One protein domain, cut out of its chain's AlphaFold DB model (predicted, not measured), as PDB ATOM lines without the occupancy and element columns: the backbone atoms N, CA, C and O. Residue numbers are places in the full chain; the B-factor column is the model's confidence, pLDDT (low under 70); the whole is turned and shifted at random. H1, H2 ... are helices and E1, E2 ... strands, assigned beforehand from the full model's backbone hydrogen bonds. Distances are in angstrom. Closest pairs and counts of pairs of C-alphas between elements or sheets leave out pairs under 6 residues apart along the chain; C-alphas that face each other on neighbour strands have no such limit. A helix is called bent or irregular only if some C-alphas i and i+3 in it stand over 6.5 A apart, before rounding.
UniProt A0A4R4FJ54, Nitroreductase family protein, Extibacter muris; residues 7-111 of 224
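What this domain is: This is residues 7 to 111 of the 224 residues of the protein "Nitroreductase family protein" of Extibacter muris (UniProt A0A4R4FJ54). A two-stranded antiparallel ribbon, E1 and E2, has the helical hairpin H1 and H2 at one end; residues 89 to 100 of the long helix H3 pack beside it, while residues 101 to 111 stick out. The printed part has 105 residues, mostly helix, with named elements in the order E1, H1, H2, E2, H3. It is loose, radius of gyration of the C-alphas 16.5 A, spanning 43 by 43 by 23 A.

How they stand to each other: Start at E1, residues 12 to 17; its antiparallel neighbour is E2, residues 66 to 71, with N 13 and O 70 within hydrogen-bond range at 2.9 A. Next, H1, residues 19 to 38, touches H2, residues 44 to 62, closest at the C-alphas of Glu 37 and Lys 47, 6.4 A; this hairpin runs opposite ways at a shallow tilt of 22 degrees. Find H3, residues 83 to 109, apart from both; its closest C-alphas with E2 are Asn 92 and Asn 71, 7.3 A. Every O i to N i+4 pair is within hydrogen-bond range in H1 and H3, 10 of 15 in H2.

Where its parts are: Find C-alpha 12 at (183.569, 258.195, 162.804), where E1 begins, 15.8 A long. H1 spans 28.7 A; H2, 28.2 A, is irregular, C-alphas 48 and 51 being 7.6 A apart. E2 spans 16.5 A. H3 runs 39.8 A to C-alpha 109 at (193.421, 255.184, 143.567).

The domain as a whole: The printed part has no cut; E2 to H3 is a long link. Residues 52 and 77 have pLDDT under 70.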
ATOM      1  N   LYS A   7     192.391 252.687 170.711       71.38
ATOM      2  CA  LYS A   7     191.671 251.534 171.282       71.38
ATOM      3  C   LYS A   7     190.697 250.859 170.290       71.38
ATOM      4  O   LYS A   7     189.735 250.229 170.715       71.38
ATOM      5  N   ASN A   8     190.930 251.001 168.980       74.94
ATOM      6  CA  ASN A   8     190.079 250.499 167.895       74.94
ATOM      7  C   ASN A   8     188.608 250.981 167.943       74.94
ATOM      8  O   ASN A   8     187.704 250.282 167.478       74.94
ATOM      9  N   ARG A   9     188.357 252.171 168.511       77.62
ATOM     10  CA  ARG A   9     187.004 252.704 168.758       77.62
ATOM     11  C   ARG A   9     186.230 253.098 167.499       77.62
ATOM     12  O   ARG A   9     185.008 253.091 167.543       77.62
ATOM     13  N   GLN A  10     186.915 253.424 166.399       83.31
ATOM     14  CA  GLN A  10     186.304 253.876 165.136       83.31
ATOM     15  C   GLN A  10     185.231 254.968 165.344       83.31
ATOM     16  O   GLN A  10     184.071 254.773 164.981       83.31
ATOM     17  N   PRO A  11     185.601 256.122 165.929       87.75
ATOM     18  CA  PRO A  11     184.652 257.147 166.366       87.75
ATOM     19  C   PRO A  11     183.999 257.930 165.216       87.75
ATOM     20  O   PRO A  11     183.387 258.959 165.455       87.75
ATOM     21  N   TRP A  12     184.129 257.498 163.961       90.12
ATOM     22  CA  TRP A  12     183.569 258.195 162.804       90.12
ATOM     23  C   TRP A  12     182.250 257.575 162.348       90.12
ATOM     24  O   TRP A  12     182.075 256.356 162.315       90.12
ATOM     25  N   LYS A  13     181.350 258.427 161.865       92.31
ATOM     26  CA  LYS A  13     180.238 258.041 160.995       92.31
ATOM     27  C   LYS A  13     180.278 258.905 159.741       92.31
ATOM     28  O   LYS A  13     180.274 260.128 159.833       92.31
ATOM     29  N   TYR A  14     180.305 258.249 158.584       92.06
ATOM     30  CA  TYR A  14     180.201 258.900 157.283       92.06
ATOM     31  C   TYR A  14     178.731 259.014 156.890       92.06
ATOM     32  O   TYR A  14     177.994 258.027 156.938       92.06
ATOM     33  N   ILE A  15     178.312 260.214 156.510       93.75
ATOM     34  CA  ILE A  15     176.966 260.515 156.030       93.75
ATOM     35  C   ILE A  15     177.120 261.088 154.624       93.75
ATOM     36  O   ILE A  15     177.714 262.149 154.444       93.75
ATOM     37  N   VAL A  16     176.609 260.366 153.632       94.25
ATOM     38  CA  VAL A  16     176.617 260.802 152.233       94.25
ATOM     39  C   VAL A  16     175.301 261.515 151.954       94.25
ATOM     40  O   VAL A  16     174.234 260.941 152.163       94.25
ATOM     41  N   VAL A  17     175.384 262.762 151.503       94.50
ATOM     42  CA  VAL A  17     174.238 263.639 151.267       94.50
ATOM     43  C   VAL A  17     174.202 264.033 149.790       94.50
ATOM     44  O   VAL A  17     175.182 264.542 149.236       94.50
ATOM     45  N   GLN A  18     173.069 263.757 149.143       93.75
ATOM     46  CA  GLN A  18     172.816 263.955 147.712       93.75
ATOM     47  C   GLN A  18     171.338 264.318 147.487       93.75
ATOM     48  O   GLN A  18     170.503 264.068 148.358       93.75
ATOM     49  N   GLY A  19     171.015 264.876 146.314       94.06
ATOM     50  CA  GLY A  19     169.635 265.178 145.906       94.06
ATOM     51  C   GLY A  19     168.881 266.037 146.926       94.06
ATOM     52  O   GLY A  19     169.455 266.956 147.507       94.06
ATOM     53  N   ASP A  20     167.619 265.695 147.189       95.81
ATOM     54  CA  ASP A  20     166.733 266.451 148.087       95.81
ATOM     55  C   ASP A  20     167.291 266.607 149.511       95.81
ATOM     56  O   ASP A  20     167.112 267.652 150.140       95.81
ATOM     57  N   ALA A  21     168.029 265.608 150.009       96.25
ATOM     58  CA  ALA A  21     168.677 265.683 151.317       96.25
ATOM     59  C   ALA A  21     169.801 266.735 151.344       96.25
ATOM     60  O   ALA A  21     170.037 267.364 152.376       96.25
ATOM     61  N   LYS A  22     170.486 266.959 150.209       96.06
ATOM     62  CA  LYS A  22     171.491 268.025 150.074       96.06
ATOM     63  C   LYS A  22     170.816 269.388 150.117       96.06
ATOM     64  O   LYS A  22     171.273 270.258 150.847       96.06
ATOM     65  N   GLU A  23     169.697 269.541 149.416       96.31
ATOM     66  CA  GLU A  23     168.910 270.778 149.434       96.31
ATOM     67  C   GLU A  23     168.393 271.111 150.840       96.31
ATOM     68  O   GLU A  23     168.434 272.262 151.273       96.31
ATOM     69  N   GLU A  24     167.938 270.108 151.594       97.19
ATOM     70  CA  GLU A  24     167.532 270.284 152.990       97.19
ATOM     71  C   GLU A  24     168.701 270.690 153.893       97.19
ATOM     72  O   GLU A  24     168.587 271.655 154.652       97.19
ATOM     73  N   MET A  25     169.842 270.011 153.765       96.44
ATOM     74  CA  MET A  25     171.060 270.347 154.499       96.44
ATOM     75  C   MET A  25     171.513 271.787 154.213       96.44
ATOM     76  O   MET A  25     171.787 272.540 155.148       96.44
ATOM     77  N   LEU A  26     171.548 272.197 152.940       97.00
ATOM     78  CA  LEU A  26     171.938 273.549 152.529       97.00
ATOM     79  C   LEU A  26     170.979 274.607 153.087       97.00
ATOM     80  O   LEU A  26     171.438 275.649 153.557       97.00
ATOM     81  N   ARG A  27     169.663 274.341 153.116       97.75
ATOM     82  CA  ARG A  27     168.693 275.227 153.789       97.75
ATOM     83  C   ARG A  27     169.003 275.378 155.276       97.75
ATOM     84  O   ARG A  27     169.026 276.505 155.765       97.75
ATOM     85  N   GLY A  28     169.290 274.278 155.974       96.75
ATOM     86  CA  GLY A  28     169.675 274.314 157.387       96.75
ATOM     87  C   GLY A  28     170.957 275.117 157.633       96.75
ATOM     88  O   GLY A  28     171.020 275.918 158.565       96.75
ATOM     89  N   PHE A  29     171.960 274.974 156.762       94.75
ATOM     90  CA  PHE A  29     173.211 275.735 156.853       94.75
ATOM     91  C   PHE A  29     172.972 277.233 156.621       94.75
ATOM     92  O   PHE A  29     173.464 278.053 157.394       94.75
ATOM     93  N   ARG A  30     172.169 277.598 155.612       96.44
ATOM     94  CA  ARG A  30     171.799 278.997 155.328       96.44
ATOM     95  C   ARG A  30     171.046 279.639 156.494       96.44
ATOM     96  O   ARG A  30     171.404 280.743 156.890       96.44
ATOM     97  N   GLN A  31     170.089 278.930 157.094       95.38
ATOM     98  CA  GLN A  31     169.377 279.390 158.295       95.38
ATOM     99  C   GLN A  31     170.324 279.589 159.485       95.38
ATOM    100  O   GLN A  31     170.227 280.579 160.205       95.38
ATOM    101  N   GLY A  32     171.275 278.669 159.683       93.00
ATOM    102  CA  GLY A  32     172.304 278.811 160.711       93.00
ATOM    103  C   GLY A  32     173.154 280.067 160.508       93.00
ATOM    104  O   GLY A  32     173.358 280.820 161.454       93.00
ATOM    105  N   ILE A  33     173.598 280.324 159.275       93.00
ATOM    106  CA  ILE A  33     174.367 281.526 158.925       93.00
ATOM    107  C   ILE A  33     173.543 282.796 159.155       93.00
ATOM    108  O   ILE A  33     174.056 283.747 159.737       93.00
ATOM    109  N   GLU A  34     172.275 282.813 158.736       94.19
ATOM    110  CA  GLU A  34     171.374 283.954 158.924       94.19
ATOM    111  C   GLU A  34     171.172 284.284 160.408       94.19
ATOM    112  O   GLU A  34     171.271 285.451 160.792       94.19
ATOM    113  N   ARG A  35     170.995 283.260 161.256       93.12
ATOM    114  CA  ARG A  35     170.937 283.420 162.715       93.12
ATOM    115  C   ARG A  35     172.217 284.050 163.264       93.12
ATOM    116  O   ARG A  35     172.151 284.996 164.047       93.12
ATOM    117  N   GLU A  36     173.387 283.544 162.869       91.75
ATOM    118  CA  GLU A  36     174.668 284.091 163.334       91.75
ATOM    119  C   GLU A  36     174.905 285.531 162.836       91.75
ATOM    120  O   GLU A  36     175.525 286.339 163.528       91.75
ATOM    121  N   GLU A  37     174.394 285.889 161.657       90.31
ATOM    122  CA  GLU A  37     174.528 287.229 161.085       90.31
ATOM    123  C   GLU A  37     173.584 288.237 161.762       90.31
ATOM    124  O   GLU A  37     174.051 289.241 162.313       90.31
ATOM    125  N   ASN A  38     172.284 287.935 161.791       88.00
ATOM    126  CA  ASN A  38     171.218 288.912 162.038       88.00
ATOM    127  C   ASN A  38     170.505 288.758 163.390       88.00
ATOM    128  O   ASN A  38     169.834 289.691 163.828       88.00
ATOM    129  N   GLU A  39     170.652 287.620 164.069       83.94
ATOM    130  CA  GLU A  39     169.943 287.320 165.317       83.94
ATOM    131  C   GLU A  39     170.905 287.228 166.524       83.94
ATOM    132  O   GLU A  39     172.007 287.799 166.536       83.94
ATOM    133  N   CYS A  40     170.478 286.520 167.580       81.38
ATOM    134  CA  CYS A  40     171.314 286.163 168.720       81.38
ATOM    135  C   CYS A  40     172.307 285.068 168.304       81.38
ATOM    136  O   CYS A  40     172.018 283.874 168.383       81.38
ATOM    137  N   ALA A  41     173.472 285.504 167.827       84.88
ATOM    138  CA  ALA A  41     174.554 284.624 167.414       84.88
ATOM    139  C   ALA A  41     174.992 283.701 168.558       84.88
ATOM    140  O   ALA A  41     175.321 284.178 169.647       84.88
ATOM    141  N   LEU A  42     175.044 282.394 168.291       86.06
ATOM    142  CA  LEU A  42     175.609 281.418 169.224       86.06
ATOM    143  C   LEU A  42     177.126 281.595 169.337       86.06
ATOM    144  O   LEU A  42     177.698 281.368 170.400       86.06
ATOM    145  N   LEU A  43     177.776 282.035 168.255       86.06
ATOM    146  CA  LEU A  43     179.218 282.251 168.162       86.06
ATOM    147  C   LEU A  43     179.512 283.720 167.806       86.06
ATOM    148  O   LEU A  43     180.018 284.018 166.720       86.06
ATOM    149  N   PRO A  44     179.234 284.683 168.705       85.69
ATOM    150  CA  PRO A  44     179.260 286.111 168.376       85.69
ATOM    151  C   PRO A  44     180.640 286.612 167.920       85.69
ATOM    152  O   PRO A  44     180.735 287.509 167.085       85.69
ATOM    153  N   GLN A  45     181.726 286.006 168.408       87.75
ATOM    154  CA  GLN A  45     183.099 286.342 168.002       87.75
ATOM    155  C   GLN A  45     183.477 285.819 166.602       87.75
ATOM    156  O   GLN A  45     184.496 286.237 166.033       87.75
ATOM    157  N   SER A  46     182.660 284.928 166.038       83.88
ATOM    158  CA  SER A  46     182.844 284.333 164.714       83.88
ATOM    159  C   SER A  46     182.116 285.096 163.607       83.88
ATOM    160  O   SER A  46     182.317 284.773 162.440       83.88
ATOM    161  N   LYS A  47     181.345 286.156 163.919       85.69
ATOM    162  CA  LYS A  47     180.635 286.974 162.911       85.69
ATOM    163  C   LYS A  47     181.539 287.491 161.784       85.69
ATOM    164  O   LYS A  47     181.112 287.592 160.638       85.69
ATOM    165  N   ARG A  48     182.815 287.755 162.078       80.88
ATOM    166  CA  ARG A  48     183.835 288.145 161.083       80.88
ATOM    167  C   ARG A  48     184.049 287.122 159.955       80.88
ATOM    168  O   ARG A  48     184.599 287.486 158.924       80.88
ATOM    169  N   TYR A  49     183.614 285.873 160.131       80.56
ATOM    170  CA  TYR A  49     183.771 284.785 159.162       80.56
ATOM    171  C   TYR A  49     182.482 284.453 158.392       80.56
ATOM    172  O   TYR A  49     182.471 283.504 157.611       80.56
ATOM    173  N   ILE A  50     181.399 285.226 158.556       86.38
ATOM    174  CA  ILE A  50     180.108 284.966 157.885       86.38
ATOM    175  C   ILE A  50     180.244 284.932 156.359       86.38
ATOM    176  O   ILE A  50     179.661 284.064 155.714       86.38
ATOM    177  N   ALA A  51     181.055 285.819 155.777       78.81
ATOM    178  CA  ALA A  51     181.305 285.817 154.336       78.81
ATOM    179  C   ALA A  51     181.926 284.490 153.857       78.81
ATOM    180  O   ALA A  51     181.494 283.935 152.849       78.81
ATOM    181  N   ALA A  52     182.881 283.940 154.617       68.94
ATOM    182  CA  ALA A  52     183.485 282.644 154.319       68.94
ATOM    183  C   ALA A  52     182.478 281.494 154.491       68.94
ATOM    184  O   ALA A  52     182.444 280.582 153.671       68.94
ATOM    185  N   ALA A  53     181.614 281.550 155.510       77.88
ATOM    186  CA  ALA A  53     180.564 280.552 155.707       77.88
ATOM    187  C   ALA A  53     179.561 280.524 154.537       77.88
ATOM    188  O   ALA A  53     179.220 279.443 154.061       77.88
ATOM    189  N   LYS A  54     179.145 281.696 154.031       85.25
ATOM    190  CA  LYS A  54     178.294 281.811 152.831       85.25
ATOM    191  C   LYS A  54     178.970 281.175 151.617       85.25
ATOM    192  O   LYS A  54     178.386 280.304 150.984       85.25
ATOM    193  N   HIS A  55     180.236 281.519 151.380       76.31
ATOM    194  CA  HIS A  55     181.007 280.952 150.276       76.31
ATOM    195  C   HIS A  55     181.132 279.421 150.355       76.31
ATOM    196  O   HIS A  55     180.939 278.731 149.358       76.31
ATOM    197  N   THR A  56     181.389 278.873 151.546       80.31
ATOM    198  CA  THR A  56     181.433 277.419 151.766       80.31
ATOM    199  C   THR A  56     180.112 276.744 151.393       80.31
ATOM    200  O   THR A  56     180.126 275.688 150.765       80.31
ATOM    201  N   VAL A  57     178.969 277.341 151.743       90.06
ATOM    202  CA  VAL A  57     177.651 276.797 151.380       90.06
ATOM    203  C   VAL A  57     177.434 276.815 149.868       90.06
ATOM    204  O   VAL A  57     176.933 275.832 149.326       90.06
ATOM    205  N   ASP A  58     177.863 277.871 149.178       84.44
ATOM    206  CA  ASP A  58     177.759 277.956 147.716       84.44
ATOM    207  C   ASP A  58     178.622 276.880 147.024       84.44
ATOM    208  O   ASP A  58     178.183 276.228 146.074       84.44
ATOM    209  N   LEU A  59     179.826 276.609 147.546       76.06
ATOM    210  CA  LEU A  59     180.663 275.495 147.079       76.06
ATOM    211  C   LEU A  59     179.990 274.135 147.319       76.06
ATOM    212  O   LEU A  59     180.030 273.257 146.453       76.06
ATOM    213  N   MET A  60     179.349 273.953 148.479       87.81
ATOM    214  CA  MET A  60     178.620 272.722 148.794       87.81
ATOM    215  C   MET A  60     177.399 272.513 147.886       87.81
ATOM    216  O   MET A  60     177.067 271.374 147.551       87.81
ATOM    217  N   GLU A  61     176.740 273.592 147.463       91.88
ATOM    218  CA  GLU A  61     175.625 273.551 146.514       91.88
ATOM    219  C   GLU A  61     176.074 273.078 145.128       91.88
ATOM    220  O   GLU A  61     175.439 272.191 144.547       91.88
ATOM    221  N   ALA A  62     177.210 273.584 144.642       84.56
ATOM    222  CA  ALA A  62     177.793 273.171 143.366       84.56
ATOM    223  C   ALA A  62     178.318 271.722 143.377       84.56
ATOM    224  O   ALA A  62     178.360 271.064 142.334       84.56
ATOM    225  N   ALA A  63     178.706 271.192 144.542       83.69
ATOM    226  CA  ALA A  63     179.233 269.838 144.649       83.69
ATOM    227  C   ALA A  63     178.144 268.773 144.380       83.69
ATOM    228  O   ALA A  63     177.050 268.835 144.953       83.69
ATOM    229  N   PRO A  64     178.423 267.733 143.570       82.56
ATOM    230  CA  PRO A  64     177.443 266.686 143.266       82.56
ATOM    231  C   PRO A  64     177.151 265.776 144.467       82.56
ATOM    232  O   PRO A  64     176.146 265.069 144.492       82.56
ATOM    233  N   THR A  65     178.039 265.731 145.459       87.50
ATOM    234  CA  THR A  65     177.921 264.876 146.644       87.50
ATOM    235  C   THR A  65     178.669 265.507 147.801       87.50
ATOM    236  O   THR A  65     179.810 265.930 147.631       87.50
ATOM    237  N   ILE A  66     178.045 265.519 148.976       90.56
ATOM    238  CA  ILE A  66     178.670 265.958 150.222       90.56
ATOM    239  C   ILE A  66     178.838 264.751 151.134       90.56
ATOM    240  O   ILE A  66     177.905 263.972 151.325       90.56
ATOM    241  N   VAL A  67     180.033 264.586 151.695       91.06
ATOM    242  CA  VAL A  67     180.311 263.560 152.701       91.06
ATOM    243  C   VAL A  67     180.588 264.263 154.021       91.06
ATOM    244  O   VAL A  67     181.640 264.872 154.195       91.06
ATOM    245  N   LEU A  68     179.640 264.183 154.953       91.75
ATOM    246  CA  LEU A  68     179.826 264.655 156.321       91.75
ATOM    247  C   LEU A  68     180.447 263.537 157.154       91.75
ATOM    248  O   LEU A  68     180.022 262.381 157.079       91.75
ATOM    249  N   VAL A  69     181.434 263.883 157.973       91.25
ATOM    250  CA  VAL A  69     182.092 262.939 158.878       91.25
ATOM    251  C   VAL A  69     181.890 263.435 160.294       91.25
ATOM    252  O   VAL A  69     182.356 264.512 160.647       91.25
ATOM    253  N   VAL A  70     181.157 262.662 161.091       91.12
ATOM    254  CA  VAL A  70     180.795 263.052 162.457       91.12
ATOM    255  C   VAL A  70     181.488 262.165 163.478       91.12
ATOM    256  O   VAL A  70     181.659 260.963 163.248       91.12
ATOM    257  N   ASN A  71     181.851 262.756 164.618       91.06
ATOM    258  CA  ASN A  71     182.306 262.010 165.783       91.06
ATOM    259  C   ASN A  71     181.101 261.321 166.446       91.06
ATOM    260  O   ASN A  71     180.314 261.959 167.140       91.06
ATOM    261  N   SER A  72     180.927 260.023 166.207       90.25
ATOM    262  CA  SER A  72     179.766 259.240 166.653       90.25
ATOM    263  C   SER A  72     179.710 259.020 168.163       90.25
ATOM    264  O   SER A  72     178.653 258.675 168.688       90.25
ATOM    265  N   ILE A  73     180.835 259.216 168.850       89.12
ATOM    266  CA  ILE A  73     180.952 259.135 170.310       89.12
ATOM    267  C   ILE A  73     181.334 260.481 170.931       89.12
ATOM    268  O   ILE A  73     181.695 260.520 172.104       89.12
ATOM    269  N   GLY A  74     181.278 261.556 170.136       85.12
ATOM    270  CA  GLY A  74     181.612 262.902 170.571       85.12
ATOM    271  C   GLY A  74     180.666 263.381 171.663       85.12
ATOM    272  O   GLY A  74     179.451 263.172 171.585       85.12
ATOM    273  N   LYS A  75     181.218 264.020 172.691       82.25
ATOM    274  CA  LYS A  75     180.411 264.687 173.714       82.25
ATOM    275  C   LYS A  75     179.828 266.010 173.216       82.25
ATOM    276  O   LYS A  75     180.347 266.636 172.298       82.25
ATOM    277  N   ASN A  76     178.725 266.426 173.841       79.62
ATOM    278  CA  ASN A  76     178.069 267.700 173.551       79.62
ATOM    279  C   ASN A  76     179.033 268.870 173.815       79.62
ATOM    280  O   ASN A  76     179.598 268.956 174.903       79.62
ATOM    281  N   GLU A  77     179.154 269.775 172.843       68.00
ATOM    282  CA  GLU A  77     180.011 270.967 172.884       68.00
ATOM    283  C   GLU A  77     179.706 271.895 174.071       68.00
ATOM    284  O   GLU A  77     180.588 272.600 174.549       68.00
ATOM    285  N   MET A  78     178.469 271.871 174.575       74.38
ATOM    286  CA  MET A  78     178.016 272.692 175.706       74.38
ATOM    287  C   MET A  78     178.138 271.990 177.072       74.38
ATOM    288  O   MET A  78     177.718 272.547 178.085       74.38
ATOM    289  N   GLY A  79     178.626 270.746 177.117       75.69
ATOM    290  CA  GLY A  79     178.758 269.970 178.353       75.69
ATOM    291  C   GLY A  79     180.124 270.130 179.020       75.69
ATOM    292  O   GLY A  79     181.140 270.270 178.343       75.69
ATOM    293  N   GLU A  80     180.171 270.044 180.352       83.38
ATOM    294  CA  GLU A  80     181.441 269.894 181.070       83.38
ATOM    295  C   GLU A  80     182.096 268.548 180.722       83.38
ATOM    296  O   GLU A  80     181.422 267.517 180.614       83.38
ATOM    297  N   MET A  81     183.419 268.553 180.564       85.94
ATOM    298  CA  MET A  81     184.215 267.354 180.321       85.94
ATOM    299  C   MET A  81     185.260 267.193 181.419       85.94
ATOM    300  O   MET A  81     185.872 268.157 181.882       85.94
ATOM    301  N   THR A  82     185.501 265.952 181.827       91.19
ATOM    302  CA  THR A  82     186.646 265.648 182.692       91.19
ATOM    303  C   THR A  82     187.956 265.718 181.893       91.19
ATOM    304  O   THR A  82     187.938 265.600 180.664       91.19
ATOM    305  N   PRO A  83     189.128 265.844 182.547       89.12
ATOM    306  CA  PRO A  83     190.413 265.811 181.847       89.12
ATOM    307  C   PRO A  83     190.614 264.561 180.975       89.12
ATOM    308  O   PRO A  83     191.159 264.654 179.879       89.12
ATOM    309  N   GLU A  84     190.143 263.391 181.423       88.56
ATOM    310  CA  GLU A  84     190.235 262.153 180.637       88.56
ATOM    311  C   GLU A  84     189.353 262.210 179.380       88.56
ATOM    312  O   GLU A  84     189.754 261.767 178.303       88.56
ATOM    313  N   GLU A  85     188.164 262.791 179.495       86.88
ATOM    314  CA  GLU A  85     187.236 262.943 178.376       86.88
ATOM    315  C   GLU A  85     187.764 263.928 177.337       86.88
ATOM    316  O   GLU A  85     187.703 263.631 176.146       86.88
ATOM    317  N   HIS A  86     188.379 265.027 177.778       83.31
ATOM    318  CA  HIS A  86     189.084 265.950 176.889       83.31
ATOM    319  C   HIS A  86     190.189 265.250 176.088       83.31
ATOM    320  O   HIS A  86     190.276 265.419 174.871       83.31
ATOM    321  N   VAL A  87     191.013 264.423 176.742       83.88
ATOM    322  CA  VAL A  87     192.055 263.646 176.051       83.88
ATOM    323  C   VAL A  87     191.435 262.674 175.045       83.88
ATOM    324  O   VAL A  87     191.932 262.545 173.924       83.88
ATOM    325  N   TYR A  88     190.329 262.009 175.397       85.44
ATOM    326  CA  TYR A  88     189.644 261.123 174.458       85.44
ATOM    327  C   TYR A  88     189.063 261.855 173.253       85.44
ATOM    328  O   TYR A  88     189.182 261.321 172.152       85.44
ATOM    329  N   GLU A  89     188.488 263.045 173.417       83.81
ATOM    330  CA  GLU A  89     187.997 263.838 172.286       83.81
ATOM    331  C   GLU A  89     189.119 264.169 171.300       83.81
ATOM    332  O   GLU A  89     188.975 263.929 170.101       83.81
ATOM    333  N   ILE A  90     190.286 264.591 171.795       82.94
ATOM    334  CA  ILE A  90     191.459 264.854 170.949       82.94
ATOM    335  C   ILE A  90     191.859 263.593 170.166       82.94
ATOM    336  O   ILE A  90     191.994 263.629 168.939       82.94
ATOM    337  N   CYS A  91     191.994 262.449 170.846       79.50
ATOM    338  CA  CYS A  91     192.339 261.186 170.187       79.50
ATOM    339  C   CYS A  91     191.268 260.719 169.184       79.50
ATOM    340  O   CYS A  91     191.592 260.078 168.176       79.50
ATOM    341  N   ASN A  92     189.992 261.006 169.455       85.25
ATOM    342  CA  ASN A  92     188.892 260.675 168.559       85.25
ATOM    343  C   ASN A  92     188.977 261.507 167.278       85.25
ATOM    344  O   ASN A  92     188.913 260.936 166.190       85.25
ATOM    345  N   ILE A  93     189.209 262.818 167.396       83.50
ATOM    346  CA  ILE A  93     189.392 263.729 166.258       83.50
ATOM    347  C   ILE A  93     190.577 263.285 165.390       83.50
ATOM    348  O   ILE A  93     190.430 263.155 164.176       83.50
ATOM    349  N   GLN A  94     191.720 262.951 165.995       81.25
ATOM    350  CA  GLN A  94     192.881 262.420 165.263       81.25
ATOM    351  C   GLN A  94     192.549 261.113 164.525       81.25
ATOM    352  O   GLN A  94     192.910 260.934 163.361       81.25
ATOM    353  N   SER A  95     191.800 260.211 165.172       80.62
ATOM    354  CA  SER A  95     191.350 258.956 164.555       80.62
ATOM    355  C   SER A  95     190.387 259.199 163.381       80.62
ATOM    356  O   SER A  95     190.448 258.492 162.375       80.62
ATOM    357  N   ILE A  96     189.507 260.202 163.480       84.88
ATOM    358  CA  ILE A  96     188.626 260.634 162.384       84.88
ATOM    359  C   ILE A  96     189.458 261.190 161.226       84.88
ATOM    360  O   ILE A  96     189.242 260.782 160.088       84.88
ATOM    361  N   GLY A  97     190.450 262.041 161.508       82.75
ATOM    362  CA  GLY A  97     191.372 262.571 160.500       82.75
ATOM    363  C   GLY A  97     192.086 261.463 159.718       82.75
ATOM    364  O   GLY A  97     192.051 261.453 158.489       82.75
ATOM    365  N   ALA A  98     192.631 260.460 160.416       76.25
ATOM    366  CA  ALA A  98     193.258 259.294 159.783       76.25
ATOM    367  C   ALA A  98     192.270 258.465 158.933       76.25
ATOM    368  O   ALA A  98     192.631 257.897 157.899       76.25
ATOM    369  N   SER A  99     191.004 258.389 159.348       83.56
ATOM    370  CA  SER A  99     189.943 257.733 158.579       83.56
ATOM    371  C   SER A  99     189.638 258.484 157.278       83.56
ATOM    372  O   SER A  99     189.607 257.864 156.211       83.56
ATOM    373  N   ILE A 100     189.489 259.811 157.352       85.44
ATOM    374  CA  ILE A 100     189.241 260.682 156.195       85.44
ATOM    375  C   ILE A 100     190.405 260.592 155.212       85.44
ATOM    376  O   ILE A 100     190.186 260.388 154.021       85.44
ATOM    377  N   GLN A 101     191.643 260.648 155.707       80.62
ATOM    378  CA  GLN A 101     192.839 260.482 154.886       80.62
ATOM    379  C   GLN A 101     192.820 259.162 154.106       80.62
ATOM    380  O   GLN A 101     193.117 259.147 152.916       80.62
ATOM    381  N   ASN A 102     192.439 258.049 154.737       78.75
ATOM    382  CA  ASN A 102     192.356 256.759 154.048       78.75
ATOM    383  C   ASN A 102     191.256 256.729 152.977       78.75
ATOM    384  O   ASN A 102     191.463 256.153 151.909       78.75
ATOM    385  N   MET A 103     190.105 257.354 153.238       83.56
ATOM    386  CA  MET A 103     189.043 257.507 152.238       83.56
ATOM    387  C   MET A 103     189.536 258.319 151.035       83.56
ATOM    388  O   MET A 103     189.322 257.917 149.894       83.56
ATOM    389  N   LEU A 104     190.228 259.426 151.295       80.06
ATOM    390  CA  LEU A 104     190.829 260.287 150.284       80.06
ATOM    391  C   LEU A 104     191.871 259.514 149.460       80.06
ATOM    392  O   LEU A 104     191.756 259.446 148.239       80.06
ATOM    393  N   LEU A 105     192.794 258.796 150.101       74.12
ATOM    394  CA  LEU A 105     193.755 257.938 149.401       74.12
ATOM    395  C   LEU A 105     193.064 256.916 148.481       74.12
ATOM    396  O   LEU A 105     193.472 256.761 147.331       74.12
ATOM    397  N   ALA A 106     191.994 256.266 148.945       76.31
ATOM    398  CA  ALA A 106     191.221 255.333 148.125       76.31
ATOM    399  C   ALA A 106     190.473 256.025 146.970       76.31
ATOM    400  O   ALA A 106     190.299 255.430 145.906       76.31
ATOM    401  N   ALA A 107     190.031 257.272 147.160       75.44
ATOM    402  CA  ALA A 107     189.417 258.077 146.112       75.44
ATOM    403  C   ALA A 107     190.423 258.335 144.976       75.44
ATOM    404  O   ALA A 107     190.100 258.089 143.814       75.44
ATOM    405  N   THR A 108     191.673 258.692 145.291       72.56
ATOM    406  CA  THR A 108     192.699 258.893 144.250       72.56
ATOM    407  C   THR A 108     193.162 257.617 143.575       72.56
ATOM    408  O   THR A 108     193.362 257.647 142.365       72.56
ATOM    409  N   GLU A 109     193.226 256.473 144.261       71.88
ATOM    410  CA  GLU A 109     193.421 255.184 143.567       71.88
ATOM    411  C   GLU A 109     192.327 254.911 142.516       71.88
ATOM    412  O   GLU A 109     192.545 254.165 141.563       71.88
ATOM    413  N   LYS A 110     191.152 255.535 142.658       76.62
ATOM    414  CA  LYS A 110     190.035 255.470 141.706       76.62
ATOM    415  C   LYS A 110     189.996 256.647 140.722       76.62
ATOM    416  O   LYS A 110     189.010 256.788 140.005       76.62
ATOM    417  N   GLY A 111     191.030 257.490 140.688       71.38
ATOM    418  CA  GLY A 111     191.096 258.678 139.833       71.38
ATOM    419  C   GLY A 111     190.241 259.857 140.309       71.38
ATOM    420  O   GLY A 111     190.037 260.806 139.558       71.38
TER     421      GLY A 111